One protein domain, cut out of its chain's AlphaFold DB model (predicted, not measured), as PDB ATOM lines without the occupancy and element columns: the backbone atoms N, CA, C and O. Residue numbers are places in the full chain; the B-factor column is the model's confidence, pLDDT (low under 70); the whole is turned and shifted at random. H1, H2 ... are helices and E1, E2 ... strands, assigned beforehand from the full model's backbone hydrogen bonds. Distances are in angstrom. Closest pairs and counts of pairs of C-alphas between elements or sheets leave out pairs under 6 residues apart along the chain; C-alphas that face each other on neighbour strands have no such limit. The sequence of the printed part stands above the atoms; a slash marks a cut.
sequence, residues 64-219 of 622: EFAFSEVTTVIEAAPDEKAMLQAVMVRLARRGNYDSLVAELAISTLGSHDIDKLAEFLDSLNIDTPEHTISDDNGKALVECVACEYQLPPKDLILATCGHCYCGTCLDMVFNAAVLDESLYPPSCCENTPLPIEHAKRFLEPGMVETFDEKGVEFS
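AT A GLANCE: This is residues 64 to 219 of the 622 residues of the protein "RING-type domain-containing protein" of Aureobasidium pullulans (UniProt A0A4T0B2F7). Two groups of helices, H1 to H4 and H5 to H7, lie toward opposite ends of the longest axis, with the small strand hairpin of E3 and E4 between them near the middle and H1 and H7 at the far ends. A second small hairpin, E1 and E2, lies off to one side, near the first residues of H3. The printed part has 156 residues with seven named helices and four strands, in the order H1 H2 H3 H4 E1 E2 E3 E4 H5 H6 H7; both two-stranded sheets are antiparallel, and the class is mostly helix. The whole is compact, with a radius of gyration of the C-alphas of 16.9 A and spans of 54 by 37 by 28 A.

HOW THE PARTS SIT: H1, residues 67 to 74, touches H2, residues 80 to 94, in a helical hairpin at a shallow tilt of 16 degrees, the C-alphas of Ile 74 and Ala 82 closest at 5.8 A. H2, with its residues 84 to 88 alone, touches H3, residues 99 to 109, at a steep tilt of 63 degrees; the closest C-alphas, Met 88 and Ala 102, are 6.5 A apart. H2 also touches H4, residues 114 to 123, at 41 degrees, a steep tilt, with the C-alphas of Val 87 and Ala 118 closest at 6.9 A. E1, residues 132 to 134, and E2, residues 140 to 143, form a hairpin with N 133 and O 141 3.0 A apart, within hydrogen-bond range. E3, residues 156 to 158, and E4, residues 164 to 166, form another, with N 157 and O 165 2.8 A apart, also within hydrogen-bond range. The closest C-alphas of H3 and E3 are those of Thr 108 and Ile 157, 5.0 A apart. H3 touches H6, residues 196 to 199, the C-alphas of Thr 108 and His 198 closest at 5.4 A. H5, residues 167 to 179, only just touches H6, with 3 pairs of C-alphas within 8 A, the closest those of Leu 170 and Ala 199 at 6.8 A. Residues 174 to 178 of H5 touch residues 210 to 214 of H7, residues 207 to 219; the C-alphas of Val 178 and Phe 211 are closest at 6.0 A. Every O i to N i+4 pair is within hydrogen-bond range in H1, H3, H4, H5 and H7, and 10 of 11 are in H2; H6 is too short for such a pair.

IN THESE COORDINATES: H1 begins at C-alpha 67, (44.331, 8.043, -16.323), and H7 ends at C-alpha 219, (55.123, 46.412, 6.697). From first to last C-alpha, H2 is 21.6 A, H5 18.4 A and H7 17.9 A.

THE WHOLE: The C-alphas farthest apart, Glu 64 and Leu 179, are 55.5 A apart. The printed part has no cut; the links from E2 to E3 and from H5 to H6 are long. The mean pLDDT of the printed part is 73.4, and 60 residues are under 70, among them 64 to 101.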
ATOM      1  N   GLU A  64      50.077   1.285 -19.545       39.41
ATOM      2  CA  GLU A  64      49.643   2.554 -18.984       39.41
ATOM      3  C   GLU A  64      48.206   2.766 -19.463       39.41
ATOM      4  O   GLU A  64      47.952   3.305 -20.538       39.41
ATOM      5  N   PHE A  65      47.234   2.252 -18.709       37.59
ATOM      6  CA  PHE A  65      45.852   2.652 -18.902       37.59
ATOM      7  C   PHE A  65      45.805   4.122 -18.506       37.59
ATOM      8  O   PHE A  65      45.979   4.476 -17.338       37.59
ATOM      9  N   ALA A  66      45.702   4.978 -19.515       37.59
ATOM     10  CA  ALA A  66      45.977   6.386 -19.367       37.59
ATOM     11  C   ALA A  66      44.875   7.020 -18.509       37.59
ATOM     12  O   ALA A  66      43.782   7.327 -18.980       37.59
ATOM     13  N   PHE A  67      45.170   7.247 -17.225       39.66
ATOM     14  CA  PHE A  67      44.331   8.043 -16.323       39.66
ATOM     15  C   PHE A  67      43.998   9.431 -16.906       39.66
ATOM     16  O   PHE A  67      43.080  10.077 -16.409       39.66
ATOM     17  N   SER A  68      44.719   9.873 -17.947       39.97
ATOM     18  CA  SER A  68      44.398  11.049 -18.755       39.97
ATOM     19  C   SER A  68      43.004  10.982 -19.382       39.97
ATOM     20  O   SER A  68      42.323  11.997 -19.443       39.97
ATOM     21  N   GLU A  69      42.534   9.806 -19.811       36.53
ATOM     22  CA  GLU A  69      41.203   9.670 -20.417       36.53
ATOM     23  C   GLU A  69      40.094   9.888 -19.374       36.53
ATOM     24  O   GLU A  69      39.096  10.544 -19.656       36.53
ATOM     25  N   VAL A  70      40.297   9.434 -18.131       39.44
ATOM     26  CA  VAL A  70      39.339   9.636 -17.029       39.44
ATOM     27  C   VAL A  70      39.332  11.090 -16.550       39.44
ATOM     28  O   VAL A  70      38.261  11.638 -16.308       39.44
ATOM     29  N   THR A  71      40.494  11.746 -16.455       42.34
ATOM     30  CA  THR A  71      40.565  13.163 -16.057       42.34
ATOM     31  C   THR A  71      39.926  14.079 -17.097       42.34
ATOM     32  O   THR A  71      39.138  14.939 -16.720       42.34
ATOM     33  N   THR A  72      40.143  13.828 -18.396       40.28
ATOM     34  CA  THR A  72      39.540  14.645 -19.469       40.28
ATOM     35  C   THR A  72      38.011  14.591 -19.509       40.28
ATOM     36  O   THR A  72      37.371  15.561 -19.907       40.28
ATOM     37  N   VAL A  73      37.401  13.479 -19.078       39.28
ATOM     38  CA  VAL A  73      35.935  13.336 -19.012       39.28
ATOM     39  C   VAL A  73      35.348  14.095 -17.819       39.28
ATOM     40  O   VAL A  73      34.246  14.629 -17.923       39.28
ATOM     41  N   ILE A  74      36.076  14.175 -16.702       42.03
ATOM     42  CA  ILE A  74      35.620  14.871 -15.491       42.03
ATOM     43  C   ILE A  74      35.844  16.390 -15.609       42.03
ATOM     44  O   ILE A  74      34.983  17.167 -15.208       42.03
ATOM     45  N   GLU A  75      36.947  16.819 -16.232       42.91
ATOM     46  CA  GLU A  75      37.282  18.234 -16.487       42.91
ATOM     47  C   GLU A  75      36.280  18.939 -17.425       42.91
ATOM     48  O   GLU A  75      36.204  20.166 -17.450       42.91
ATOM     49  N   ALA A  76      35.469  18.180 -18.170       46.22
ATOM     50  CA  ALA A  76      34.435  18.705 -19.061       46.22
ATOM     51  C   ALA A  76      33.071  18.962 -18.378       46.22
ATOM     52  O   ALA A  76      32.142  19.425 -19.047       46.22
ATOM     53  N   ALA A  77      32.917  18.660 -17.081       42.25
ATOM     54  CA  ALA A  77      31.648  18.774 -16.360       42.25
ATOM     55  C   ALA A  77      31.652  19.958 -15.359       42.25
ATOM     56  O   ALA A  77      32.491  19.993 -14.463       42.25
ATOM     57  N   PRO A  78      30.707  20.916 -15.460       48.50
ATOM     58  CA  PRO A  78      30.693  22.148 -14.658       48.50
ATOM     59  C   PRO A  78      30.103  21.995 -13.240       48.50
ATOM     60  O   PRO A  78      29.897  22.995 -12.554       48.50
ATOM     61  N   ASP A  79      29.799  20.772 -12.799       59.72
ATOM     62  CA  ASP A  79      29.095  20.522 -11.538       59.72
ATOM     63  C   ASP A  79      30.070  20.295 -10.365       59.72
ATOM     64  O   ASP A  79      31.067  19.583 -10.491       59.72
ATOM     65  N   GLU A  80      29.733  20.812  -9.174       55.50
ATOM     66  CA  GLU A  80      30.479  20.635  -7.904       55.50
ATOM     67  C   GLU A  80      30.810  19.157  -7.612       55.50
ATOM     68  O   GLU A  80      31.864  18.812  -7.078       55.50
ATOM     69  N   LYS A  81      29.928  18.261  -8.058       56.16
ATOM     70  CA  LYS A  81      30.062  16.809  -7.936       56.16
ATOM     71  C   LYS A  81      31.160  16.219  -8.827       56.16
ATOM     72  O   LYS A  81      31.850  15.292  -8.408       56.16
ATOM     73  N   ALA A  82      31.338  16.753 -10.035       59.66
ATOM     74  CA  ALA A  82      32.408  16.345 -10.941       59.66
ATOM     75  C   ALA A  82      33.765  16.867 -10.449       59.66
ATOM     76  O   ALA A  82      34.744  16.126 -10.443       59.66
ATOM     77  N   MET A  83      33.804  18.095  -9.925       60.12
ATOM     78  CA  MET A  83      34.994  18.664  -9.282       60.12
ATOM     79  C   MET A  83      35.476  17.808  -8.110       60.12
ATOM     80  O   MET A  83      36.654  17.456  -8.038       60.12
ATOM     81  N   LEU A  84      34.556  17.401  -7.232       60.72
ATOM     82  CA  LEU A  84      34.862  16.506  -6.119       60.72
ATOM     83  C   LEU A  84      35.428  15.168  -6.612       60.72
ATOM     84  O   LEU A  84      36.446  14.704  -6.104       60.72
ATOM     85  N   GLN A  85      34.861  14.592  -7.671       59.12
ATOM     86  CA  GLN A  85      35.391  13.374  -8.290       59.12
ATOM     87  C   GLN A  85      36.790  13.569  -8.905       59.12
ATOM     88  O   GLN A  85      37.652  12.711  -8.713       59.12
ATOM     89  N   ALA A  86      37.060  14.686  -9.592       62.50
ATOM     90  CA  ALA A  86      38.383  14.995 -10.153       62.50
ATOM     91  C   ALA A  86      39.445  15.121  -9.055       62.50
ATOM     92  O   ALA A  86      40.523  14.526  -9.147       62.50
ATOM     93  N   VAL A  87      39.117  15.862  -7.996       61.50
ATOM     94  CA  VAL A  87      39.979  16.060  -6.830       61.50
ATOM     95  C   VAL A  87      40.278  14.725  -6.148       61.50
ATOM     96  O   VAL A  87      41.440  14.405  -5.897       61.50
ATOM     97  N   MET A  88      39.261  13.889  -5.931       59.38
ATOM     98  CA  MET A  88      39.433  12.563  -5.334       59.38
ATOM     99  C   MET A  88      40.300  11.627  -6.186       59.38
ATOM    100  O   MET A  88      41.084  10.853  -5.637       59.38
ATOM    101  N   VAL A  89      40.218  11.703  -7.520       57.09
ATOM    102  CA  VAL A  89      41.102  10.944  -8.422       57.09
ATOM    103  C   VAL A  89      42.558  11.408  -8.291       57.09
ATOM    104  O   VAL A  89      43.460  10.567  -8.281       57.09
ATOM    105  N   ARG A  90      42.811  12.716  -8.145       59.06
ATOM    106  CA  ARG A  90      44.167  13.255  -7.925       59.06
ATOM    107  C   ARG A  90      44.716  12.870  -6.544       59.06
ATOM    108  O   ARG A  90      45.839  12.378  -6.463       59.06
ATOM    109  N   LEU A  91      43.902  12.952  -5.491       55.41
ATOM    110  CA  LEU A  91      44.246  12.477  -4.141       55.41
ATOM    111  C   LEU A  91      44.555  10.971  -4.103       55.41
ATOM    112  O   LEU A  91      45.532  10.535  -3.489       55.41
ATOM    113  N   ALA A  92      43.792  10.163  -4.846       54.69
ATOM    114  CA  ALA A  92      44.034   8.727  -4.972       54.69
ATOM    115  C   ALA A  92      45.381   8.387  -5.643       54.69
ATOM    116  O   ALA A  92      45.934   7.323  -5.348       54.69
ATOM    117  N   ARG A  93      45.942   9.266  -6.496       53.69
ATOM    118  CA  ARG A  93      47.303   9.102  -7.055       53.69
ATOM    119  C   ARG A  93      48.392   9.274  -5.993       53.69
ATOM    120  O   ARG A  93      49.414   8.603  -6.075       53.69
ATOM    121  N   ARG A  94      48.160  10.119  -4.980       50.91
ATOM    122  CA  ARG A  94      49.062  10.310  -3.828       50.91
ATOM    123  C   ARG A  94      48.950   9.204  -2.773       50.91
ATOM    124  O   ARG A  94      49.761   9.149  -1.856       50.91
ATOM    125  N   GLY A  95      47.957   8.318  -2.888       49.44
ATOM    126  CA  GLY A  95      47.698   7.263  -1.905       49.44
ATOM    127  C   GLY A  95      47.015   7.747  -0.620       49.44
ATOM    128  O   GLY A  95      46.875   6.951   0.306       49.44
ATOM    129  N   ASN A  96      46.563   9.006  -0.578       54.06
ATOM    130  CA  ASN A  96      45.870   9.618   0.554       54.06
ATOM    131  C   ASN A  96      44.405   9.856   0.146       54.06
ATOM    132  O   ASN A  96      44.081  10.854  -0.489       54.06
ATOM    133  N   TYR A  97      43.535   8.869   0.382       50.59
ATOM    134  CA  TYR A  97      42.125   8.928  -0.022       50.59
ATOM    135  C   TYR A  97      41.267   9.308   1.184       50.59
ATOM    136  O   TYR A  97      40.846   8.433   1.942       50.59
ATOM    137  N   ASP A  98      41.010  10.603   1.344       64.81
ATOM    138  CA  ASP A  98      40.069  11.111   2.336       64.81
ATOM    139  C   ASP A  98      39.037  12.027   1.659       64.81
ATOM    140  O   ASP A  98      39.350  13.116   1.173       64.81
ATOM    141  N   SER A  99      37.791  11.543   1.592       65.81
ATOM    142  CA  SER A  99      36.657  12.275   1.013       65.81
ATOM    143  C   SER A  99      36.359  13.560   1.779       65.81
ATOM    144  O   SER A  99      35.899  14.530   1.186       65.81
ATOM    145  N   LEU A 100      36.643  13.582   3.080       67.94
ATOM    146  CA  LEU A 100      36.390  14.725   3.939       67.94
ATOM    147  C   LEU A 100      37.411  15.836   3.707       67.94
ATOM    148  O   LEU A 100      37.043  17.003   3.627       67.94
ATOM    149  N   VAL A 101      38.686  15.475   3.533       69.81
ATOM    150  CA  VAL A 101      39.744  16.430   3.169       69.81
ATOM    151  C   VAL A 101      39.452  17.054   1.803       69.81
ATOM    152  O   VAL A 101      39.624  18.258   1.633       69.81
ATOM    153  N   ALA A 102      38.943  16.266   0.850       70.25
ATOM    154  CA  ALA A 102      38.501  16.784  -0.443       70.25
ATOM    155  C   ALA A 102      37.337  17.785  -0.296       70.25
ATOM    156  O   ALA A 102      37.400  18.877  -0.859       70.25
ATOM    157  N   GLU A 103      36.308  17.452   0.490       71.88
ATOM    158  CA  GLU A 103      35.182  18.358   0.772       71.88
ATOM    159  C   GLU A 103      35.635  19.655   1.461       71.88
ATOM    160  O   GLU A 103      35.205  20.745   1.079       71.88
ATOM    161  N   LEU A 104      36.540  19.561   2.436       75.88
ATOM    162  CA  LEU A 104      37.108  20.711   3.141       75.88
ATOM    163  C   LEU A 104      37.952  21.603   2.219       75.88
ATOM    164  O   LEU A 104      37.849  22.829   2.292       75.88
ATOM    165  N   ALA A 105      38.758  21.021   1.329       76.12
ATOM    166  CA  ALA A 105      39.562  21.775   0.367       76.12
ATOM    167  C   ALA A 105      38.685  22.521  -0.652       76.12
ATOM    168  O   ALA A 105      38.913  23.702  -0.912       76.12
ATOM    169  N   ILE A 106      37.635  21.870  -1.166       75.50
ATOM    170  CA  ILE A 106      36.664  22.490  -2.086       75.50
ATOM    171  C   ILE A 106      35.903  23.617  -1.389       75.50
ATOM    172  O   ILE A 106      35.731  24.691  -1.958       75.50
ATOM    173  N   SER A 107      35.492  23.396  -0.139       78.56
ATOM    174  CA  SER A 107      34.882  24.427   0.701       78.56
ATOM    175  C   SER A 107      35.822  25.633   0.858       78.56
ATOM    176  O   SER A 107      35.400  26.776   0.717       78.56
ATOM    177  N   THR A 108      37.115  25.387   1.073       80.62
ATOM    178  CA  THR A 108      38.127  26.421   1.338       80.62
ATOM    179  C   THR A 108      38.477  27.281   0.119       80.62
ATOM    180  O   THR A 108      38.549  28.500   0.240       80.62
ATOM    181  N   LEU A 109      38.693  26.668  -1.047       76.81
ATOM    182  CA  LEU A 109      39.165  27.354  -2.263       76.81
ATOM    183  C   LEU A 109      38.057  27.661  -3.279       76.81
ATOM    184  O   LEU A 109      38.274  28.417  -4.227       76.81
ATOM    185  N   GLY A 110      36.872  27.076  -3.103       69.50
ATOM    186  CA  GLY A 110      35.808  27.090  -4.101       69.50
ATOM    187  C   GLY A 110      36.026  26.069  -5.225       69.50
ATOM    188  O   GLY A 110      37.080  25.450  -5.366       69.50
ATOM    189  N   SER A 111      34.999  25.877  -6.052       63.03
ATOM    190  CA  SER A 111      34.918  24.805  -7.055       63.03
ATOM    191  C   SER A 111      35.386  25.208  -8.461       63.03
ATOM    192  O   SER A 111      34.946  24.621  -9.447       63.03
ATOM    193  N   HIS A 112      36.260  26.210  -8.589       59.84
ATOM    194  CA  HIS A 112      36.521  26.848  -9.888       59.84
ATOM    195  C   HIS A 112      37.879  26.524 -10.527       59.84
ATOM    196  O   HIS A 112      38.032  26.749 -11.724       59.84
ATOM    197  N   ASP A 113      38.847  25.987  -9.776       66.50
ATOM    198  CA  ASP A 113      40.208  25.747 -10.278       66.50
ATOM    199  C   ASP A 113      40.792  24.444  -9.702       66.50
ATOM    200  O   ASP A 113      41.222  24.381  -8.548       66.50
ATOM    201  N   ILE A 114      40.758  23.373 -10.505       63.25
ATOM    202  CA  ILE A 114      41.207  22.026 -10.103       63.25
ATOM    203  C   ILE A 114      42.722  22.006  -9.867       63.25
ATOM    204  O   ILE A 114      43.204  21.241  -9.030       63.25
ATOM    205  N   ASP A 115      43.485  22.826 -10.588       68.06
ATOM    206  CA  ASP A 115      44.942  22.839 -10.480       68.06
ATOM    207  C   ASP A 115      45.377  23.535  -9.191       68.06
ATOM    208  O   ASP A 115      46.197  22.978  -8.466       68.06
ATOM    209  N   LYS A 116      44.728  24.646  -8.813       72.75
ATOM    210  CA  LYS A 116      44.927  25.262  -7.487       72.75
ATOM    211  C   LYS A 116      44.469  24.369  -6.342       72.75
ATOM    212  O   LYS A 116      45.134  24.308  -5.313       72.75
ATOM    213  N   LEU A 117      43.349  23.661  -6.508       71.56
ATOM    214  CA  LEU A 117      42.904  22.669  -5.528       71.56
ATOM    215  C   LEU A 117      43.942  21.556  -5.365       71.56
ATOM    216  O   LEU A 117      44.252  21.177  -4.241       71.56
ATOM    217  N   ALA A 118      44.497  21.051  -6.468       67.12
ATOM    218  CA  ALA A 118      45.548  20.044  -6.425       67.12
ATOM    219  C   ALA A 118      46.822  20.586  -5.764       67.12
ATOM    220  O   ALA A 118      47.338  19.936  -4.870       67.12
ATOM    221  N   GLU A 119      47.283  21.786  -6.121       73.88
ATOM    222  CA  GLU A 119      48.449  22.427  -5.499       73.88
ATOM    223  C   GLU A 119      48.255  22.654  -3.991       73.88
ATOM    224  O   GLU A 119      49.144  22.375  -3.186       73.88
ATOM    225  N   PHE A 120      47.063  23.086  -3.581       75.38
ATOM    226  CA  PHE A 120      46.737  23.247  -2.171       75.38
ATOM    227  C   PHE A 120      46.744  21.914  -1.432       75.38
ATOM    228  O   PHE A 120      47.410  21.797  -0.408       75.38
ATOM    229  N   LEU A 121      46.074  20.893  -1.970       72.50
ATOM    230  CA  LEU A 121      46.112  19.541  -1.410       72.50
ATOM    231  C   LEU A 121      47.534  18.987  -1.353       72.50
ATOM    232  O   LEU A 121      47.884  18.237  -0.443       72.50
ATOM    233  N   ASP A 122      48.353  19.384  -2.317       71.12
ATOM    234  CA  ASP A 122      49.740  18.997  -2.408       71.12
ATOM    235  C   ASP A 122      50.605  19.639  -1.314       71.12
ATOM    236  O   ASP A 122      51.573  19.010  -0.875       71.12
ATOM    237  N   SER A 123      50.215  20.840  -0.871       72.88
ATOM    238  CA  SER A 123      50.826  21.630   0.206       72.88
ATOM    239  C   SER A 123      50.336  21.275   1.615       72.88
ATOM    240  O   SER A 123      50.942  21.706   2.596       72.88
ATOM    241  N   LEU A 124      49.244  20.509   1.733       72.00
ATOM    242  CA  LEU A 124      48.681  20.125   3.024       72.00
ATOM    243  C   LEU A 124      49.627  19.180   3.766       72.00
ATOM    244  O   LEU A 124      49.887  18.063   3.316       72.00
ATOM    245  N   ASN A 125      50.078  19.595   4.949       68.06
ATOM    246  CA  ASN A 125      50.853  18.746   5.850       68.06
ATOM    247  C   ASN A 125      49.915  18.011   6.819       68.06
ATOM    248  O   ASN A 125      49.922  18.260   8.022       68.06
ATOM    249  N   ILE A 126      49.032  17.172   6.267       64.06
ATOM    250  CA  ILE A 126      48.037  16.423   7.042       64.06
ATOM    251  C   ILE A 126      48.578  15.030   7.363       64.06
ATOM    252  O   ILE A 126      48.583  14.145   6.505       64.06
ATOM    253  N   ASP A 127      48.915  14.815   8.630       55.22
ATOM    254  CA  ASP A 127      48.714  13.518   9.266       55.22
ATOM    255  C   ASP A 127      47.213  13.458   9.608       55.22
ATOM    256  O   ASP A 127      46.711  14.325  10.310       55.22
ATOM    257  N   THR A 128      46.457  12.540   9.001       51.53
ATOM    258  CA  THR A 128      44.973  12.428   9.032       51.53
ATOM    259  C   THR A 128      44.256  13.007  10.276       51.53
ATOM    260  O   THR A 128      44.663  12.684  11.391       51.53
ATOM    261  N   PRO A 129      43.139  13.752  10.141       48.22
ATOM    262  CA  PRO A 129      42.487  14.384  11.289       48.22
ATOM    263  C   PRO A 129      41.817  13.365  12.230       48.22
ATOM    264  O   PRO A 129      40.929  12.617  11.828       48.22
ATOM    265  N   GLU A 130      42.183  13.386  13.518       52.12
ATOM    266  CA  GLU A 130      41.579  12.568  14.590       52.12
ATOM    267  C   GLU A 130      40.164  13.036  15.016       52.12
ATOM    268  O   GLU A 130      39.529  12.409  15.862       52.12
ATOM    269  N   HIS A 131      39.630  14.108  14.412       54.62
ATOM    270  CA  HIS A 131      38.437  14.833  14.889       54.62
ATOM    271  C   HIS A 131      37.204  14.712  13.975       54.62
ATOM    272  O   HIS A 131      36.389  15.631  13.877       54.62
ATOM    273  N   THR A 132      37.053  13.591  13.265       60.91
ATOM    274  CA  THR A 132      35.883  13.346  12.405       60.91
ATOM    275  C   THR A 132      34.774  12.650  13.185       60.91
ATOM    276  O   THR A 132      34.966  11.533  13.672       60.91
ATOM    277  N   ILE A 133      33.597  13.268  13.276       60.75
ATOM    278  CA  ILE A 133      32.433  12.701  13.971       60.75
ATOM    279  C   ILE A 133      31.281  12.609  12.971       60.75
ATOM    280  O   ILE A 133      31.055  13.525  12.192       60.75
ATOM    281  N   SER A 134      30.562  11.488  12.934       64.94
ATOM    282  CA  SER A 134      29.374  11.346  12.079       64.94
ATOM    283  C   SER A 134      28.117  11.736  12.855       64.94
ATOM    284  O   SER A 134      27.957  11.303  13.995       64.94
ATOM    285  N   ASP A 135      27.229  12.528  12.251       64.44
ATOM    286  CA  ASP A 135      25.908  12.818  12.822       64.44
ATOM    287  C   ASP A 135      24.955  11.606  12.721       64.44
ATOM    288  O   ASP A 135      25.232  10.620  12.031       64.44
ATOM    289  N   ASP A 136      23.795  11.684  13.385       58.44
ATOM    290  CA  ASP A 136      22.762  10.631  13.370       58.44
ATOM    291  C   ASP A 136      22.204  10.332  11.957       58.44
ATOM    292  O   ASP A 136      21.557   9.305  11.743       58.44
ATOM    293  N   ASN A 137      22.462  11.214  10.983       62.78
ATOM    294  CA  ASN A 137      22.086  11.078   9.576       62.78
ATOM    295  C   ASN A 137      23.247  10.591   8.683       62.78
ATOM    296  O   ASN A 137      23.070  10.496   7.465       62.78
ATOM    297  N   GLY A 138      24.413  10.273   9.255       61.91
ATOM    298  CA  GLY A 138      25.597   9.802   8.536       61.91
ATOM    299  C   GLY A 138      26.392  10.890   7.803       61.91
ATOM    300  O   GLY A 138      27.201  10.556   6.940       61.91
ATOM    301  N   LYS A 139      26.179  12.176   8.106       67.00
ATOM    302  CA  LYS A 139      27.004  13.277   7.588       67.00
ATOM    303  C   LYS A 139      28.242  13.458   8.453       67.00
ATOM    304  O   LYS A 139      28.151  13.495   9.678       67.00
ATOM    305  N   ALA A 140      29.392  13.608   7.803       73.06
ATOM    306  CA  ALA A 140      30.638  13.924   8.481       73.06
ATOM    307  C   ALA A 140      30.603  15.368   9.010       73.06
ATOM    308  O   ALA A 140      30.350  16.312   8.261       73.06
ATOM    309  N   LEU A 141      30.842  15.520  10.307       81.44
ATOM    310  CA  LEU A 141      31.082  16.776  11.000       81.44
ATOM    311  C   LEU A 141      32.552  16.841  11.403       81.44
ATOM    312  O   LEU A 141      33.170  15.827  11.748       81.44
ATOM    313  N   VAL A 142      33.092  18.051  11.364       84.19
ATOM    314  CA  VAL A 142      34.478  18.349  11.716       84.19
ATOM    315  C   VAL A 142      34.483  19.409  12.804       84.19
ATOM    316  O   VAL A 142      33.643  20.308  12.831       84.19
ATOM    317  N   GLU A 143      35.409  19.265  13.737       87.19
ATOM    318  CA  GLU A 143      35.568  20.167  14.867       87.19
ATOM    319  C   GLU A 143      36.407  21.397  14.489       87.19
ATOM    320  O   GLU A 143      37.447  21.287  13.837       87.19
ATOM    321  N   CYS A 144      35.956  22.584  14.895       89.62
ATOM    322  CA  CYS A 144      36.752  23.805  14.798       89.62
ATOM    323  C   CYS A 144      37.809  23.845  15.910       89.62
ATOM    324  O   CYS A 144      37.460  23.797  17.087       89.62
ATOM    325  N   VAL A 145      39.079  24.057  15.557       89.50
ATOM    326  CA  VAL A 145      40.201  24.089  16.516       89.50
ATOM    327  C   VAL A 145      40.094  25.218  17.551       89.50
ATOM    328  O   VAL A 145      40.665  25.129  18.631       89.50
ATOM    329  N   ALA A 146      39.375  26.299  17.233       89.25
ATOM    330  CA  ALA A 146      39.304  27.485  18.084       89.25
ATOM    331  C   ALA A 146      38.124  27.478  19.069       89.25
ATOM    332  O   ALA A 146      38.210  28.098  20.127       89.25
ATOM    333  N   CYS A 147      37.007  26.840  18.717       91.81
ATOM    334  CA  CYS A 147      35.780  26.871  19.521       91.81
ATOM    335  C   CYS A 147      35.190  25.496  19.827       91.81
ATOM    336  O   CYS A 147      34.156  25.440  20.487       91.81
ATOM    337  N   GLU A 148      35.803  24.419  19.329       88.81
ATOM    338  CA  GLU A 148      35.413  23.025  19.589       88.81
ATOM    339  C   GLU A 148      33.991  22.672  19.095       88.81
ATOM    340  O   GLU A 148      33.439  21.606  19.376       88.81
ATOM    341  N   TYR A 149      33.363  23.553  18.302       88.50
ATOM    342  CA  TYR A 149      32.070  23.279  17.682       88.50
ATOM    343  C   TYR A 149      32.222  22.349  16.478       88.50
ATOM    344  O   TYR A 149      33.039  22.581  15.585       88.50
ATOM    345  N   GLN A 150      31.366  21.328  16.434       88.31
ATOM    346  CA  GLN A 150      31.255  20.385  15.326       88.31
ATOM    347  C   GLN A 150      30.340  20.957  14.247       88.31
ATOM    348  O   GLN A 150      29.155  21.210  14.483       88.31
ATOM    349  N   LEU A 151      30.896  21.165  13.061       86.56
ATOM    350  CA  LEU A 151      30.233  21.827  11.945       86.56
ATOM    351  C   LEU A 151      30.412  21.009  10.663       86.56
ATOM    352  O   LEU A 151      31.363  20.232  10.540       86.56
ATOM    353  N   PRO A 152      29.498  21.144   9.691       84.00
ATOM    354  CA  PRO A 152      29.676  20.495   8.404       84.00
ATOM    355  C   PRO A 152      30.841  21.156   7.631       84.00
ATOM    356  O   PRO A 152      31.037  22.367   7.752       84.00
ATOM    357  N   PRO A 153      31.566  20.414   6.771       81.12
ATOM    358  CA  PRO A 153      32.741  20.907   6.036       81.12
ATOM    359  C   PRO A 153      32.529  22.210   5.258       81.12
ATOM    360  O   PRO A 153      33.433  23.031   5.126       81.12
ATOM    361  N   LYS A 154      31.310  22.432   4.761       82.50
ATOM    362  CA  LYS A 154      30.916  23.661   4.059       82.50
ATOM    363  C   LYS A 154      31.068  24.941   4.901       82.50
ATOM    364  O   LYS A 154      31.287  26.002   4.330       82.50
ATOM    365  N   ASP A 155      30.975  24.834   6.226       85.88
ATOM    366  CA  ASP A 155      31.007  25.964   7.164       85.88
ATOM    367  C   ASP A 155      32.403  26.127   7.812       85.88
ATOM    368  O   ASP A 155      32.586  26.924   8.736       85.88
ATOM    369  N   LEU A 156      33.390  25.363   7.325       86.88
ATOM    370  CA  LEU A 156      34.754  25.296   7.839       86.88
ATOM    371  C   LEU A 156      35.785  25.576   6.744       86.88
ATOM    372  O   LEU A 156      35.564  25.304   5.565       86.88
ATOM    373  N   ILE A 157      36.934  26.089   7.162       87.31
ATOM    374  CA  ILE A 157      38.128  26.284   6.341       87.31
ATOM    375  C   ILE A 157      39.233  25.381   6.839       87.31
ATOM    376  O   ILE A 157      39.458  25.301   8.044       87.31
ATOM    377  N   LEU A 158      39.949  24.776   5.900       85.56
ATOM    378  CA  LEU A 158      41.136  23.981   6.154       85.56
ATOM    379  C   LEU A 158      42.388  24.853   6.024       85.56
ATOM    380  O   LEU A 158      42.642  25.445   4.976       85.56
ATOM    381  N   ALA A 159      43.175  24.936   7.090       85.50
ATOM    382  CA  ALA A 159      44.507  25.524   7.053       85.50
ATOM    383  C   ALA A 159      45.512  24.537   6.436       85.50
ATOM    384  O   ALA A 159      45.309  23.323   6.468       85.50
ATOM    385  N   THR A 160      46.637  25.039   5.922       81.75
ATOM    386  CA  THR A 160      47.689  24.204   5.309       81.75
ATOM    387  C   THR A 160      48.342  23.228   6.298       81.75
ATOM    388  O   THR A 160      48.823  22.168   5.902       81.75
ATOM    389  N   CYS A 161      48.296  23.538   7.596       83.00
ATOM    390  CA  CYS A 161      48.710  22.652   8.686       83.00
ATOM    391  C   CYS A 161      47.668  21.577   9.060       83.00
ATOM    392  O   CYS A 161      47.900  20.813   9.989       83.00
ATOM    393  N   GLY A 162      46.510  21.530   8.389       78.19
ATOM    394  CA  GLY A 162      45.461  20.531   8.618       78.19
ATOM    395  C   GLY A 162      44.378  20.917   9.631       78.19
ATOM    396  O   GLY A 162      43.356  20.237   9.713       78.19
ATOM    397  N   HIS A 163      44.537  22.016  10.373       85.62
ATOM    398  CA  HIS A 163      43.508  22.482  11.308       85.62
ATOM    399  C   HIS A 163      42.309  23.115  10.604       85.62
ATOM    400  O   HIS A 163      42.447  23.778   9.575       85.62
ATOM    401  N   CYS A 164      41.126  22.944  11.200       88.06
ATOM    402  CA  CYS A 164      39.875  23.483  10.681       88.06
ATOM    403  C   CYS A 164      39.373  24.662  11.517       88.06
ATOM    404  O   CYS A 164      39.365  24.599  12.746       88.06
ATOM    405  N   TYR A 165      38.891  25.711  10.851       90.38
ATOM    406  CA  TYR A 165      38.307  26.887  11.495       90.38
ATOM    407  C   TYR A 165      36.911  27.189  10.961       90.38
ATOM    408  O   TYR A 165      36.686  27.160   9.753       90.38
ATOM    409  N   CYS A 166      35.980  27.537  11.846       91.56
ATOM    410  CA  CYS A 166      34.681  28.060  11.439       91.56
ATOM    411  C   CYS A 166      34.759  29.541  11.064       91.56
ATOM    412  O   CYS A 166      35.654  30.264  11.510       91.56
ATOM    413  N   GLY A 167      33.786  29.999  10.274       89.00
ATOM    414  CA  GLY A 167      33.734  31.384   9.806       89.00
ATOM    415  C   GLY A 167      33.759  32.423  10.929       89.00
ATOM    416  O   GLY A 167      34.486  33.403  10.830       89.00
ATOM    417  N   THR A 168      33.050  32.182  12.037       90.69
ATOM    418  CA  THR A 168      33.017  33.118  13.175       90.69
ATOM    419  C   THR A 168      34.364  33.226  13.885       90.69
ATOM    420  O   THR A 168      34.772  34.315  14.274       90.69
ATOM    421  N   CYS A 169      35.082  32.113  14.046       92.31
ATOM    422  CA  CYS A 169      36.418  32.126  14.635       92.31
ATOM    423  C   CYS A 169      37.445  32.774  13.711       92.31
ATOM    424  O   CYS A 169      38.300  33.505  14.198       92.31
ATOM    425  N   LEU A 170      37.348  32.546  12.400       91.12
ATOM    426  CA  LEU A 170      38.210  33.227  11.438       91.12
ATOM    427  C   LEU A 170      37.992  34.728  11.455       91.12
ATOM    428  O   LEU A 170      38.965  35.468  11.537       91.12
ATOM    429  N   ASP A 171      36.740  35.171  11.434       90.12
ATOM    430  CA  ASP A 171      36.419  36.591  11.486       90.12
ATOM    431  C   ASP A 171      37.019  37.246  12.741       90.12
ATOM    432  O   ASP A 171      37.700  38.264  12.644       90.12
ATOM    433  N   MET A 172      36.913  36.605  13.910       90.56
ATOM    434  CA  MET A 172      37.582  37.087  15.127       90.56
ATOM    435  C   MET A 172      39.111  37.154  14.995       90.56
ATOM    436  O   MET A 172      39.710  38.139  15.423       90.56
ATOM    437  N   VAL A 173      39.748  36.133  14.412       91.25
ATOM    438  CA  VAL A 173      41.210  36.085  14.235       91.25
ATOM    439  C   VAL A 173      41.692  37.193  13.296       91.25
ATOM    440  O   VAL A 173      42.647  37.896  13.619       91.25
ATOM    441  N   PHE A 174      41.018  37.391  12.162       92.25
ATOM    442  CA  PHE A 174      41.368  38.445  11.209       92.25
ATOM    443  C   PHE A 174      41.117  39.842  11.786       92.25
ATOM    444  O   PHE A 174      41.964  40.721  11.631       92.25
ATOM    445  N   ASN A 175      40.010  40.046  12.508       90.56
ATOM    446  CA  ASN A 175      39.734  41.314  13.191       90.56
ATOM    447  C   ASN A 175      40.790  41.627  14.257       90.56
ATOM    448  O   ASN A 175      41.257  42.760  14.350       90.56
ATOM    449  N   ALA A 176      41.216  40.626  15.028       90.25
ATOM    450  CA  ALA A 176      42.283  40.801  16.006       90.25
ATOM    451  C   ALA A 176      43.618  41.174  15.336       90.25
ATOM    452  O   ALA A 176      44.281  42.096  15.800       90.25
ATOM    453  N   ALA A 177      43.973  40.528  14.220       91.38
ATOM    454  CA  ALA A 177      45.203  40.822  13.476       91.38
ATOM    455  C   ALA A 177      45.216  42.219  12.829       91.38
ATOM    456  O   ALA A 177      46.274  42.816  12.667       91.38
ATOM    457  N   VAL A 178      44.052  42.760  12.463       90.81
ATOM    458  CA  VAL A 178      43.913  44.135  11.945       90.81
ATOM    459  C   VAL A 178      44.090  45.189  13.045       90.81
ATOM    460  O   VAL A 178      44.537  46.305  12.769       90.81
ATOM    461  N   LEU A 179      43.734  44.851  14.285       87.88
ATOM    462  CA  LEU A 179      43.812  45.752  15.436       87.88
ATOM    463  C   LEU A 179      45.169  45.695  16.148       87.88
ATOM    464  O   LEU A 179      45.619  46.716  16.669       87.88
ATOM    465  N   ASP A 180      45.799  44.523  16.185       87.38
ATOM    466  CA  ASP A 180      47.066  44.285  16.868       87.38
ATOM    467  C   ASP A 180      48.127  43.776  15.890       87.38
ATOM    468  O   ASP A 180      48.068  42.650  15.393       87.38
ATOM    469  N   GLU A 181      49.145  44.606  15.667       87.94
ATOM    470  CA  GLU A 181      50.287  44.292  14.811       87.94
ATOM    471  C   GLU A 181      51.043  43.033  15.264       87.94
ATOM    472  O   GLU A 181      51.581  42.307  14.433       87.94
ATOM    473  N   SER A 182      51.062  42.723  16.566       87.00
ATOM    474  CA  SER A 182      51.746  41.528  17.078       87.00
ATOM    475  C   SER A 182      51.082  40.218  16.644       87.00
ATOM    476  O   SER A 182      51.725  39.169  16.653       87.00
ATOM    477  N   LEU A 183      49.810  40.285  16.246       86.94
ATOM    478  CA  LEU A 183      49.044  39.169  15.699       86.94
ATOM    479  C   LEU A 183      49.074  39.121  14.166       86.94
ATOM    480  O   LEU A 183      48.464  38.229  13.573       86.94
ATOM    481  N   TYR A 184      49.757  40.068  13.522       87.50
ATOM    482  CA  TYR A 184      49.845  40.155  12.075       87.50
ATOM    483  C   TYR A 184      51.152  39.520  11.558       87.50
ATOM    484  O   TYR A 184      52.232  39.841  12.056       87.50
ATOM    485  N   PRO A 185      51.109  38.678  10.510       88.12
ATOM    486  CA  PRO A 185      49.922  38.126   9.858       88.12
ATOM    487  C   PRO A 185      49.258  37.018  10.703       88.12
ATOM    488  O   PRO A 185      49.956  36.280  11.405       88.12
ATOM    489  N   PRO A 186      47.925  36.838  10.595       89.44
ATOM    490  CA  PRO A 186      47.223  35.783  11.311       89.44
ATOM    491  C   PRO A 186      47.771  34.421  10.882       89.44
ATOM    492  O   PRO A 186      47.841  34.097   9.693       89.44
ATOM    493  N   SER A 187      48.166  33.616  11.861       89.62
ATOM    494  CA  SER A 187      48.767  32.305  11.638       89.62
ATOM    495  C   SER A 187      48.145  31.247  12.547       89.62
ATOM    496  O   SER A 187      47.526  31.561  13.563       89.62
ATOM    497  N   CYS A 188      48.255  29.985  12.134       86.31
ATOM    498  CA  CYS A 188      47.712  28.844  12.864       86.31
ATOM    499  C   CYS A 188      48.786  28.155  13.725       86.31
ATOM    500  O   CYS A 188      48.909  28.439  14.911       86.31
ATOM    501  N   CYS A 189      49.577  27.252  13.142       84.19
ATOM    502  CA  CYS A 189      50.627  26.501  13.842       84.19
ATOM    503  C   CYS A 189      51.994  26.906  13.331       84.19
ATOM    504  O   CYS A 189      52.125  27.104  12.129       84.19
ATOM    505  N   GLU A 190      53.004  26.972  14.202       74.31
ATOM    506  CA  GLU A 190      54.404  27.224  13.815       74.31
ATOM    507  C   GLU A 190      54.551  28.365  12.778       74.31
ATOM    508  O   GLU A 190      55.324  28.269  11.830       74.31
ATOM    509  N   ASN A 191      53.772  29.447  12.940       70.44
ATOM    510  CA  ASN A 191      53.690  30.600  12.028       70.44
ATOM    511  C   ASN A 191      53.211  30.298  10.597       70.44
ATOM    512  O   ASN A 191      53.498  31.047   9.667       70.44
ATOM    513  N   THR A 192      52.437  29.234  10.409       80.94
ATOM    514  CA  THR A 192      51.775  28.938   9.140       80.94
ATOM    515  C   THR A 192      50.692  29.991   8.883       80.94
ATOM    516  O   THR A 192      49.713  30.025   9.640       80.94
ATOM    517  N   PRO A 193      50.838  30.857   7.866       84.44
ATOM    518  CA  PRO A 193      49.912  31.957   7.634       84.44
ATOM    519  C   PRO A 193      48.541  31.430   7.208       84.44
ATOM    520  O   PRO A 193      48.447  30.459   6.457       84.44
ATOM    521  N   LEU A 194      47.480  32.088   7.670       87.88
ATOM    522  CA  LEU A 194      46.111  31.852   7.222       87.88
ATOM    523  C   LEU A 194      45.820  32.773   6.026       87.88
ATOM    524  O   LEU A 194      45.706  33.984   6.218       87.88
ATOM    525  N   PRO A 195      45.701  32.249   4.789       84.25
ATOM    526  CA  PRO A 195      45.471  33.094   3.623       84.25
ATOM    527  C   PRO A 195      44.092  33.752   3.687       84.25
ATOM    528  O   PRO A 195      43.075  33.063   3.808       84.25
ATOM    529  N   ILE A 196      44.038  35.082   3.557       87.19
ATOM    530  CA  ILE A 196      42.769  35.822   3.595       87.19
ATOM    531  C   ILE A 196      41.818  35.417   2.463       87.19
ATOM    532  O   ILE A 196      40.604  35.391   2.657       87.19
ATOM    533  N   GLU A 197      42.360  35.005   1.314       84.31
ATOM    534  CA  GLU A 197      41.579  34.521   0.170       84.31
ATOM    535  C   GLU A 197      40.678  33.340   0.530       84.31
ATOM    536  O   GLU A 197      39.549  33.248   0.052       84.31
ATOM    537  N   HIS A 198      41.141  32.468   1.426       83.19
ATOM    538  CA  HIS A 198      40.351  31.340   1.906       83.19
ATOM    539  C   HIS A 198      39.218  31.838   2.814       83.19
ATOM    540  O   HIS A 198      38.071  31.409   2.699       83.19
ATOM    541  N   ALA A 199      39.524  32.792   3.699       84.62
ATOM    542  CA  ALA A 199      38.588  33.340   4.679       84.62
ATOM    543  C   ALA A 199      37.530  34.278   4.079       84.62
ATOM    544  O   ALA A 199      36.460  34.431   4.668       84.62
ATOM    545  N   LYS A 200      37.779  34.852   2.898       85.38
ATOM    546  CA  LYS A 200      36.973  35.899   2.246       85.38
ATOM    547  C   LYS A 200      35.460  35.669   2.254       85.38
ATOM    548  O   LYS A 200      34.705  36.623   2.388       85.38
ATOM    549  N   ARG A 201      35.002  34.419   2.125       83.44
ATOM    550  CA  ARG A 201      33.566  34.073   2.125       83.44
ATOM    551  C   ARG A 201      32.867  34.230   3.483       83.44
ATOM    552  O   ARG A 201      31.642  34.259   3.519       83.44
ATOM    553  N   PHE A 202      33.628  34.271   4.576       84.44
ATOM    554  CA  PHE A 202      33.115  34.389   5.944       84.44
ATOM    555  C   PHE A 202      33.388  35.748   6.585       84.44
ATOM    556  O   PHE A 202      32.786  36.045   7.612       84.44
ATOM    557  N   LEU A 203      34.283  36.543   5.999       88.06
ATOM    558  CA  LEU A 203      34.621  37.867   6.503       88.06
ATOM    559  C   LEU A 203      33.544  38.892   6.134       88.06
ATOM    560  O   LEU A 203      32.859  38.769   5.113       88.06
ATOM    561  N   GLU A 204      33.419  39.928   6.961       86.31
ATOM    562  CA  GLU A 204      32.535  41.057   6.680       86.31
ATOM    563  C   GLU A 204      32.950  41.781   5.374       86.31
ATOM    564  O   GLU A 204      34.143  41.873   5.057       86.31
ATOM    565  N   PRO A 205      31.997  42.308   4.576       85.06
ATOM    566  CA  PRO A 205      32.332  43.112   3.403       85.06
ATOM    567  C   PRO A 205      33.269  44.279   3.756       85.06
ATOM    568  O   PRO A 205      32.999  45.029   4.687       85.06
ATOM    569  N   GLY A 206      34.359  44.446   3.000       84.50
ATOM    570  CA  GLY A 206      35.381  45.479   3.248       84.50
ATOM    571  C   GLY A 206      36.520  45.053   4.187       84.50
ATOM    572  O   GLY A 206      37.548  45.727   4.247       84.50
ATOM    573  N   MET A 207      36.408  43.899   4.856       88.88
ATOM    574  CA  MET A 207      37.474  43.388   5.728       88.88
ATOM    575  C   MET A 207      38.762  43.062   4.959       88.88
ATOM    576  O   MET A 207      39.856  43.289   5.463       88.88
ATOM    577  N   VAL A 208      38.645  42.565   3.723       88.44
ATOM    578  CA  VAL A 208      39.807  42.274   2.864       88.44
ATOM    579  C   VAL A 208      40.576  43.550   2.525       88.44
ATOM    580  O   VAL A 208      41.787  43.585   2.688       88.44
ATOM    581  N   GLU A 209      39.867  44.615   2.142       89.12
ATOM    582  CA  GLU A 209      40.475  45.920   1.846       89.12
ATOM    583  C   GLU A 209      41.181  46.476   3.088       89.12
ATOM    584  O   GLU A 209      42.348  46.851   3.025       89.12
ATOM    585  N   THR A 210      40.515  46.412   4.246       88.94
ATOM    586  CA  THR A 210      41.096  46.839   5.528       88.94
ATOM    587  C   THR A 210      42.348  46.031   5.881       88.94
ATOM    588  O   THR A 210      43.336  46.587   6.359       88.94
ATOM    589  N   PHE A 211      42.334  44.715   5.659       90.38
ATOM    590  CA  PHE A 211      43.471  43.841   5.932       90.38
ATOM    591  C   PHE A 211      44.671  44.144   5.029       90.38
ATOM    592  O   PHE A 211      45.806  44.151   5.509       90.38
ATOM    593  N   ASP A 212      44.427  44.428   3.749       89.50
ATOM    594  CA  ASP A 212      45.469  44.796   2.790       89.50
ATOM    595  C   ASP A 212      46.061  46.177   3.115       89.50
ATOM    596  O   ASP A 212      47.285  46.333   3.166       89.50
ATOM    597  N   GLU A 213      45.215  47.165   3.429       88.12
ATOM    598  CA  GLU A 213      45.639  48.495   3.888       88.12
ATOM    599  C   GLU A 213      46.504  48.405   5.152       88.12
ATOM    600  O   GLU A 213      47.582  49.005   5.230       88.12
ATOM    601  N   LYS A 214      46.076  47.593   6.126       89.50
ATOM    602  CA  LYS A 214      46.841  47.335   7.351       89.50
ATOM    603  C   LYS A 214      48.125  46.565   7.095       89.50
ATOM    604  O   LYS A 214      49.119  46.827   7.765       89.50
ATOM    605  N   GLY A 215      48.149  45.680   6.105       88.88
ATOM    606  CA  GLY A 215      49.371  45.006   5.673       88.88
ATOM    607  C   GLY A 215      50.435  45.983   5.182       88.88
ATOM    608  O   GLY A 215      51.609  45.868   5.549       88.88
ATOM    609  N   VAL A 216      50.037  46.999   4.411       88.50
ATOM    610  CA  VAL A 216      50.945  48.077   3.988       88.50
ATOM    611  C   VAL A 216      51.385  48.918   5.184       88.50
ATOM    612  O   VAL A 216      52.573  49.217   5.318       88.50
ATOM    613  N   GLU A 217      50.461  49.265   6.081       91.44
ATOM    614  CA  GLU A 217      50.781  49.991   7.312       91.44
ATOM    615  C   GLU A 217      51.832  49.239   8.139       91.44
ATOM    616  O   GLU A 217      52.907  49.780   8.397       91.44
ATOM    617  N   PHE A 218      51.577  47.977   8.487       88.44
ATOM    618  CA  PHE A 218      52.443  47.181   9.355       88.44
ATOM    619  C   PHE A 218      53.794  46.831   8.719       88.44
ATOM    620  O   PHE A 218      54.814  46.827   9.406       88.44
ATOM    621  N   SER A 219      53.850  46.633   7.402       86.81
ATOM    622  CA  SER A 219      55.123  46.412   6.697       86.81
ATOM    623  C   SER A 219      55.962  47.685   6.511       86.81
ATOM    624  O   SER A 219      57.161  47.600   6.227       86.81
TER     625      SER A 219